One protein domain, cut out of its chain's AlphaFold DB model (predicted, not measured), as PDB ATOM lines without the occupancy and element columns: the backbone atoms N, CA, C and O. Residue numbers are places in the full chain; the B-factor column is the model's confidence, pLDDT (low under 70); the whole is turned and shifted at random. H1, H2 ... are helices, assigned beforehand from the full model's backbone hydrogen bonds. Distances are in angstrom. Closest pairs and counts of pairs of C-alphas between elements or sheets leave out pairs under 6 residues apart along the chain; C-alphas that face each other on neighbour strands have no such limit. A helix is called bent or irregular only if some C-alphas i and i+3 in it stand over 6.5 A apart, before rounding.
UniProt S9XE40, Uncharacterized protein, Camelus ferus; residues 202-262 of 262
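AT A GLANCE: This is residues 202 to 262 of the 262 residues of an uncharacterized protein of Camelus ferus (UniProt S9XE40). The longest helix, H4, sticks out as an arm at one end of a thin, open string of four helices, with H3 and then H2 strung out behind it and no helix packed on another. At the far end the chain turns through residues 210 to 214, and the short helix H1 is set off to the side of H2. The printed part has 61 residues with four named helices in the order H1, H2, H3, H4 and no named strand, and its class is all helix. It is extended, with a radius of gyration of the C-alphas of 20.9 A, and spans 63 by 21 by 17 A, the outline of a rod.

IN THESE COORDINATES: H4 is the longest helix, residues 246 to 260, and measures 20.9 A from its first to its last C-alpha, from Asp 246 at (16.709, -4.175, -28.338) to Leu 260 at (28.281, 7.782, -41.021). Before it comes H3, residues 232 to 237, six residues and 8.7 A long. H2, residues 215 to 227, is 18.5 A long. H1, residues 202 to 209, is 10.4 A long and begins with C-alpha 202 at (34.053, -1.554, 6.574).

HOW THE PARTS SIT: H4 touches no helix, and residues 245 to 262, of which 246 to 260 belong to H4, stand free. H3 and H4 are apart, and a short link of 8 residues joins them. H2 and H3 are apart as well, though their link of 4 residues is tight. Residues 222 to 231, of which 222 to 227 belong to H2, also stand free. H1 and H2, joined by a tight link of 5 residues, are only just apart, with their closest C-alphas 8.1 A from each other. H1 is apart from H3 and from H4, and H2 is apart from H4. In H1, H2, H3 and H4 every pair of O i and N i+4 is within hydrogen-bond range, and no helix is bent or irregular.

THE WHOLE: The two C-alphas farthest apart, those of Pro 214 and Lys 262, are 63.5 A from each other, while the first and last printed C-alphas, of Glu 202 and Lys 262, are 54.3 A apart. Without the stretches that stand free, 33 residues remain, spanning 41 by 18 by 12 A. The printed part has no cut, and no link is long. Residue 262 is the chain's last residue. The mean pLDDT of the printed part is 94.5, that of H1 is 89, and no printed residue of this model is under 70.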
ATOM      1  N   GLU A 202      33.572  -0.205   6.847       84.38
ATOM      2  CA  GLU A 202      34.053  -1.554   6.574       84.38
ATOM      3  C   GLU A 202      33.505  -2.580   7.579       84.38
ATOM      4  O   GLU A 202      32.939  -3.593   7.167       84.38
ATOM      5  N   ALA A 203      33.556  -2.307   8.887       85.56
ATOM      6  CA  ALA A 203      33.044  -3.224   9.914       85.56
ATOM      7  C   ALA A 203      31.516  -3.435   9.830       85.56
ATOM      8  O   ALA A 203      30.996  -4.531  10.092       85.56
ATOM      9  N   LEU A 204      30.775  -2.386   9.456       86.19
ATOM     10  CA  LEU A 204      29.341  -2.490   9.196       86.19
ATOM     11  C   LEU A 204      29.072  -3.351   7.955       86.19
ATOM     12  O   LEU A 204      28.202  -4.224   7.996       86.19
ATOM     13  N   ASN A 205      29.829  -3.139   6.878       90.00
ATOM     14  CA  ASN A 205      29.739  -3.951   5.666       90.00
ATOM     15  C   ASN A 205      30.046  -5.427   5.949       90.00
ATOM     16  O   ASN A 205      29.260  -6.289   5.547       90.00
ATOM     17  N   ASP A 206      31.086  -5.725   6.727       90.94
ATOM     18  CA  ASP A 206      31.416  -7.089   7.152       90.94
ATOM     19  C   ASP A 206      30.264  -7.739   7.920       90.94
ATOM     20  O   ASP A 206      29.931  -8.904   7.690       90.94
ATOM     21  N   SER A 207      29.589  -6.979   8.784       91.19
ATOM     22  CA  SER A 207      28.427  -7.453   9.546       91.19
ATOM     23  C   SER A 207      27.181  -7.675   8.677       91.19
ATOM     24  O   SER A 207      26.356  -8.547   8.974       91.19
ATOM     25  N   ILE A 208      27.020  -6.902   7.596       90.62
ATOM     26  CA  ILE A 208      25.949  -7.079   6.604       90.62
ATOM     27  C   ILE A 208      26.206  -8.341   5.778       90.62
ATOM     28  O   ILE A 208      25.306  -9.171   5.649       90.62
ATOM     29  N   ILE A 209      27.425  -8.496   5.255       92.06
ATOM     30  CA  ILE A 209      27.827  -9.627   4.408       92.06
ATOM     31  C   ILE A 209      27.816 -10.927   5.219       92.06
ATOM     32  O   ILE A 209      27.268 -11.930   4.768       92.06
ATOM     33  N   SER A 210      28.338 -10.893   6.447       93.94
ATOM     34  CA  SER A 210      28.333 -12.034   7.372       93.94
ATOM     35  C   SER A 210      26.953 -12.305   7.981       93.94
ATOM     36  O   SER A 210      26.763 -13.300   8.676       93.94
ATOM     37  N   GLY A 211      25.980 -11.412   7.770       92.12
ATOM     38  CA  GLY A 211      24.616 -11.557   8.275       92.12
ATOM     39  C   GLY A 211      24.467 -11.429   9.796       92.12
ATOM     40  O   GLY A 211      23.368 -11.669  10.304       92.12
ATOM     41  N   THR A 212      25.508 -11.010  10.519       92.25
ATOM     42  CA  THR A 212      25.541 -10.872  11.988       92.25
ATOM     43  C   THR A 212      24.846  -9.608  12.494       92.25
ATOM     44  O   THR A 212      24.576  -9.489  13.690       92.25
ATOM     45  N   LEU A 213      24.507  -8.676  11.595       88.69
ATOM     46  CA  LEU A 213      23.836  -7.429  11.952       88.69
ATOM     47  C   LEU A 213      22.490  -7.699  12.677       88.69
ATOM     48  O   LEU A 213      21.660  -8.466  12.159       88.69
ATOM     49  N   PRO A 214      22.223  -7.072  13.846       88.31
ATOM     50  CA  PRO A 214      20.973  -7.263  14.580       88.31
ATOM     51  C   PRO A 214      19.737  -6.926  13.737       88.31
ATOM     52  O   PRO A 214      19.773  -6.029  12.892       88.31
ATOM     53  N   ARG A 215      18.600  -7.596  13.996       87.44
ATOM     54  CA  ARG A 215      17.353  -7.385  13.230       87.44
ATOM     55  C   ARG A 215      16.921  -5.916  13.194       87.44
ATOM     56  O   ARG A 215      16.521  -5.439  12.138       87.44
ATOM     57  N   LYS A 216      17.021  -5.202  14.321       86.06
ATOM     58  CA  LYS A 216      16.680  -3.774  14.401       86.06
ATOM     59  C   LYS A 216      17.548  -2.914  13.473       86.06
ATOM     60  O   LYS A 216      17.008  -2.150  12.683       86.06
ATOM     61  N   CYS A 217      18.855  -3.156  13.453       86.31
ATOM     62  CA  CYS A 217      19.801  -2.447  12.593       86.31
ATOM     63  C   CYS A 217      19.584  -2.791  11.110       86.31
ATOM     64  O   CYS A 217      19.637  -1.912  10.260       86.31
ATOM     65  N   LYS A 218      19.262  -4.054  10.783       90.31
ATOM     66  CA  LYS A 218      18.865  -4.454   9.418       90.31
ATOM     67  C   LYS A 218      17.609  -3.710   8.955       90.31
ATOM     68  O   LYS A 218      17.570  -3.242   7.818       90.31
ATOM     69  N   LYS A 219      16.594  -3.596   9.823       92.81
ATOM     70  CA  LYS A 219      15.347  -2.867   9.535       92.81
ATOM     71  C   LYS A 219      15.609  -1.381   9.304       92.81
ATOM     72  O   LYS A 219      15.121  -0.831   8.320       92.81
ATOM     73  N   GLU A 220      16.399  -0.754  10.164       91.94
ATOM     74  CA  GLU A 220      16.760   0.656  10.027       91.94
ATOM     75  C   GLU A 220      17.575   0.910   8.754       91.94
ATOM     76  O   GLU A 220      17.201   1.758   7.944       91.94
ATOM     77  N   LEU A 221      18.622   0.115   8.506       91.88
ATOM     78  CA  LEU A 221      19.435   0.204   7.292       91.88
ATOM     79  C   LEU A 221      18.586   0.035   6.027       91.88
ATOM     80  O   LEU A 221      18.764   0.765   5.049       91.88
ATOM     81  N   LEU A 222      17.639  -0.907   6.035       94.75
ATOM     82  CA  LEU A 222      16.703  -1.085   4.931       94.75
ATOM     83  C   LEU A 222      15.832   0.160   4.736       94.75
ATOM     84  O   LEU A 222      15.716   0.634   3.608       94.75
ATOM     85  N   ALA A 223      15.265   0.716   5.809       96.81
ATOM     86  CA  ALA A 223      14.481   1.945   5.735       96.81
ATOM     87  C   ALA A 223      15.304   3.098   5.140       96.81
ATOM     88  O   ALA A 223      14.814   3.809   4.261       96.81
ATOM     89  N   VAL A 224      16.582   3.226   5.530       95.00
ATOM     90  CA  VAL A 224      17.511   4.217   4.966       95.00
ATOM     91  C   VAL A 224      17.727   4.013   3.466       95.00
ATOM     92  O   VAL A 224      17.668   4.966   2.690       95.00
ATOM     93  N   LYS A 225      17.954   2.772   3.035       95.38
ATOM     94  CA  LYS A 225      18.161   2.443   1.618       95.38
ATOM     95  C   LYS A 225      16.904   2.666   0.776       95.38
ATOM     96  O   LYS A 225      17.019   3.082  -0.371       95.38
ATOM     97  N   LEU A 226      15.719   2.403   1.329       97.44
ATOM     98  CA  LEU A 226      14.450   2.587   0.625       97.44
ATOM     99  C   LEU A 226      14.093   4.064   0.449       97.44
ATOM    100  O   LEU A 226      13.651   4.434  -0.635       97.44
ATOM    101  N   ARG A 227      14.327   4.915   1.460       97.69
ATOM    102  CA  ARG A 227      14.111   6.368   1.313       97.69
ATOM    103  C   ARG A 227      15.061   7.010   0.302       97.69
ATOM    104  O   ARG A 227      14.666   7.938  -0.386       97.69
ATOM    105  N   ASN A 228      16.282   6.485   0.181       97.94
ATOM    106  CA  ASN A 228      17.301   6.974  -0.753       97.94
ATOM    107  C   ASN A 228      17.300   6.214  -2.090       97.94
ATOM    108  O   ASN A 228      18.302   6.207  -2.808       97.94
ATOM    109  N   ARG A 229      16.209   5.521  -2.424       98.06
ATOM    110  CA  ARG A 229      16.121   4.747  -3.659       98.06
ATOM    111  C   ARG A 229      15.972   5.694  -4.862       98.06
ATOM    112  O   ARG A 229      14.979   6.418  -4.908       98.06
ATOM    113  N   PRO A 230      16.878   5.655  -5.859       98.31
ATOM    114  CA  PRO A 230      16.711   6.433  -7.082       98.31
ATOM    115  C   PRO A 230      15.474   5.974  -7.857       98.31
ATOM    116  O   PRO A 230      15.106   4.790  -7.856       98.31
ATOM    117  N   SER A 231      14.833   6.922  -8.529       98.19
ATOM    118  CA  SER A 231      13.661   6.677  -9.361       98.19
ATOM    119  C   SER A 231      14.012   5.847 -10.599       98.19
ATOM    120  O   SER A 231      15.161   5.787 -11.044       98.19
ATOM    121  N   LYS A 232      12.998   5.210 -11.198       97.62
ATOM    122  CA  LYS A 232      13.174   4.457 -12.448       97.62
ATOM    123  C   LYS A 232      13.736   5.353 -13.559       97.62
ATOM    124  O   LYS A 232      14.669   4.941 -14.236       97.62
ATOM    125  N   GLN A 233      13.218   6.578 -13.679       97.56
ATOM    126  CA  GLN A 233      13.667   7.544 -14.683       97.56
ATOM    127  C   GLN A 233      15.143   7.910 -14.501       97.56
ATOM    128  O   GLN A 233      15.901   7.847 -15.459       97.56
ATOM    129  N   GLU A 234      15.588   8.203 -13.276       98.06
ATOM    130  CA  GLU A 234      17.002   8.513 -13.012       98.06
ATOM    131  C   GLU A 234      17.928   7.336 -13.348       98.06
ATOM    132  O   GLU A 234      19.057   7.529 -13.799       98.06
ATOM    133  N   LEU A 235      17.460   6.104 -13.136       98.31
ATOM    134  CA  LEU A 235      18.203   4.896 -13.490       98.31
ATOM    135  C   LEU A 235      18.228   4.646 -15.008       98.31
ATOM    136  O   LEU A 235      19.244   4.173 -15.518       98.31
ATOM    137  N   GLU A 236      17.162   4.987 -15.736       97.12
ATOM    138  CA  GLU A 236      17.135   4.992 -17.207       97.12
ATOM    139  C   GLU A 236      18.082   6.063 -17.776       97.12
ATOM    140  O   GLU A 236      18.874   5.773 -18.673       97.12
ATOM    141  N   ASP A 237      18.078   7.272 -17.207       97.31
ATOM    142  CA  ASP A 237      18.945   8.383 -17.624       97.31
ATOM    143  C   ASP A 237      20.431   8.072 -17.384       97.31
ATOM    144  O   ASP A 237      21.305   8.484 -18.150       97.31
ATOM    145  N   ARG A 238      20.729   7.280 -16.345       98.12
ATOM    146  CA  ARG A 238      22.071   6.742 -16.069       98.12
ATOM    147  C   ARG A 238      22.400   5.465 -16.845       98.12
ATOM    148  O   ARG A 238      23.461   4.892 -16.619       98.12
ATOM    149  N   ASN A 239      21.544   5.033 -17.771       96.69
ATOM    150  CA  ASN A 239      21.710   3.822 -18.583       96.69
ATOM    151  C   ASN A 239      21.841   2.522 -17.762       96.69
ATOM    152  O   ASN A 239      22.409   1.543 -18.242       96.69
ATOM    153  N   ILE A 240      21.323   2.499 -16.529       97.88
ATOM    154  CA  ILE A 240      21.249   1.284 -15.700       97.88
ATOM    155  C   ILE A 240      20.057   0.429 -16.133       97.88
ATOM    156  O   ILE A 240      20.150  -0.797 -16.160       97.88
ATOM    157  N   PHE A 241      18.951   1.074 -16.515       97.25
ATOM    158  CA  PHE A 241      17.816   0.403 -17.138       97.25
ATOM    159  C   PHE A 241      17.721   0.729 -18.632       97.25
ATOM    160  O   PHE A 241      17.883   1.891 -19.014       97.25
ATOM    161  N   PRO A 242      17.428  -0.267 -19.489       96.62
ATOM    162  CA  PRO A 242      17.110  -0.012 -20.887       96.62
ATOM    163  C   PRO A 242      15.873   0.885 -21.015       96.62
ATOM    164  O   PRO A 242      14.813   0.568 -20.479       96.62
ATOM    165  N   ARG A 243      16.005   1.988 -21.760       95.69
ATOM    166  CA  ARG A 243      14.889   2.900 -22.074       95.69
ATOM    167  C   ARG A 243      14.099   2.488 -23.324       95.69
ATOM    168  O   ARG A 243      12.955   2.895 -23.487       95.69
ATOM    169  N   ARG A 244      14.729   1.724 -24.219       95.56
ATOM    170  CA  ARG A 244      14.175   1.247 -25.497       95.56
ATOM    171  C   ARG A 244      14.394  -0.247 -25.651       95.56
ATOM    172  O   ARG A 244      15.299  -0.791 -25.013       95.56
ATOM    173  N   THR A 245      13.592  -0.883 -26.496       97.38
ATOM    174  CA  THR A 245      13.740  -2.310 -26.804       97.38
ATOM    175  C   THR A 245      15.036  -2.572 -27.573       97.38
ATOM    176  O   THR A 245      15.644  -1.659 -28.140       97.38
ATOM    177  N   ASP A 246      15.493  -3.824 -27.598       97.81
ATOM    178  CA  ASP A 246      16.709  -4.175 -28.338       97.81
ATOM    179  C   ASP A 246      16.553  -4.002 -29.851       97.81
ATOM    180  O   ASP A 246      17.510  -3.593 -30.508       97.81
ATOM    181  N   GLU A 247      15.348  -4.214 -30.379       97.94
ATOM    182  CA  GLU A 247      15.026  -3.978 -31.787       97.94
ATOM    183  C   GLU A 247      15.163  -2.495 -32.149       97.94
ATOM    184  O   GLU A 247      15.940  -2.153 -33.039       97.94
ATOM    185  N   GLU A 248      14.524  -1.594 -31.395       97.94
ATOM    186  CA  GLU A 248      14.651  -0.146 -31.607       97.94
ATOM    187  C   GLU A 248      16.113   0.307 -31.483       97.94
ATOM    188  O   GLU A 248      16.600   1.141 -32.247       97.94
ATOM    189  N   ARG A 249      16.853  -0.244 -30.514       97.88
ATOM    190  CA  ARG A 249      18.277   0.065 -30.329       97.88
ATOM    191  C   ARG A 249      19.120  -0.416 -31.508       97.88
ATOM    192  O   ARG A 249      20.062   0.282 -31.896       97.88
ATOM    193  N   GLN A 250      18.820  -1.588 -32.063       98.25
ATOM    194  CA  GLN A 250      19.490  -2.117 -33.247       98.25
ATOM    195  C   GLN A 250      19.149  -1.291 -34.489       98.25
ATOM    196  O   GLN A 250      20.042  -0.988 -35.278       98.25
ATOM    197  N   GLU A 251      17.896  -0.872 -34.644       98.12
ATOM    198  CA  GLU A 251      17.473   0.017 -35.722       98.12
ATOM    199  C   GLU A 251      18.209   1.360 -35.649       98.12
ATOM    200  O   GLU A 251      18.834   1.773 -36.624       98.12
ATOM    201  N   ILE A 252      18.239   2.002 -34.475       97.56
ATOM    202  CA  ILE A 252      18.976   3.257 -34.260       97.56
ATOM    203  C   ILE A 252      20.455   3.082 -34.621       97.56
ATOM    204  O   ILE A 252      21.040   3.949 -35.270       97.56
ATOM    205  N   ARG A 253      21.068   1.955 -34.240       98.12
ATOM    206  CA  ARG A 253      22.462   1.655 -34.590       98.12
ATOM    207  C   ARG A 253      22.662   1.570 -36.105       98.12
ATOM    208  O   ARG A 253      23.567   2.229 -36.610       98.12
ATOM    209  N   GLN A 254      21.820   0.815 -36.812       98.25
ATOM    210  CA  GLN A 254      21.881   0.689 -38.274       98.25
ATOM    211  C   GLN A 254      21.683   2.046 -38.959       98.25
ATOM    212  O   GLN A 254      22.449   2.413 -39.847       98.25
ATOM    213  N   GLN A 255      20.710   2.844 -38.504       98.19
ATOM    214  CA  GLN A 255      20.485   4.189 -39.031       98.19
ATOM    215  C   GLN A 255      21.713   5.097 -38.846       98.19
ATOM    216  O   GLN A 255      22.027   5.888 -39.736       98.19
ATOM    217  N   ILE A 256      22.415   5.004 -37.711       98.19
ATOM    218  CA  ILE A 256      23.653   5.758 -37.463       98.19
ATOM    219  C   ILE A 256      24.777   5.272 -38.388       98.19
ATOM    220  O   ILE A 256      25.438   6.095 -39.013       98.19
ATOM    221  N   GLU A 257      24.966   3.962 -38.530       98.12
ATOM    222  CA  GLU A 257      25.978   3.370 -39.416       98.12
ATOM    223  C   GLU A 257      25.787   3.802 -40.877       98.12
ATOM    224  O   GLU A 257      26.722   4.270 -41.532       98.12
ATOM    225  N   MET A 258      24.548   3.756 -41.368       97.81
ATOM    226  CA  MET A 258      24.197   4.236 -42.707       97.81
ATOM    227  C   MET A 258      24.428   5.742 -42.883       97.81
ATOM    228  O   MET A 258      24.704   6.197 -43.991       97.81
ATOM    229  N   LYS A 259      24.281   6.541 -41.818       98.19
ATOM    230  CA  LYS A 259      24.521   7.992 -41.859       98.19
ATOM    231  C   LYS A 259      26.005   8.353 -41.811       98.19
ATOM    232  O   LYS A 259      26.368   9.372 -42.380       98.19
ATOM    233  N   LEU A 260      26.835   7.551 -41.147       97.69
ATOM    234  CA  LEU A 260      28.281   7.782 -41.021       97.69
ATOM    235  C   LEU A 260      29.103   7.225 -42.191       97.69
ATOM    236  O   LEU A 260      30.267   7.579 -42.339       97.69
ATOM    237  N   SER A 261      28.521   6.335 -42.995       94.56
ATOM    238  CA  SER A 261      29.153   5.741 -44.185       94.56
ATOM    239  C   SER A 261      28.989   6.577 -45.462       94.56
ATOM    240  O   SER A 261      29.475   6.167 -46.517       94.56
ATOM    241  N   LYS A 262      28.313   7.727 -45.379       74.12
ATOM    242  CA  LYS A 262      28.163   8.708 -46.464       74.12
ATOM    243  C   LYS A 262      29.128   9.867 -46.273       74.12
ATOM    244  O   LYS A 262      29.627  10.357 -47.307       74.12
TER     245      LYS A 262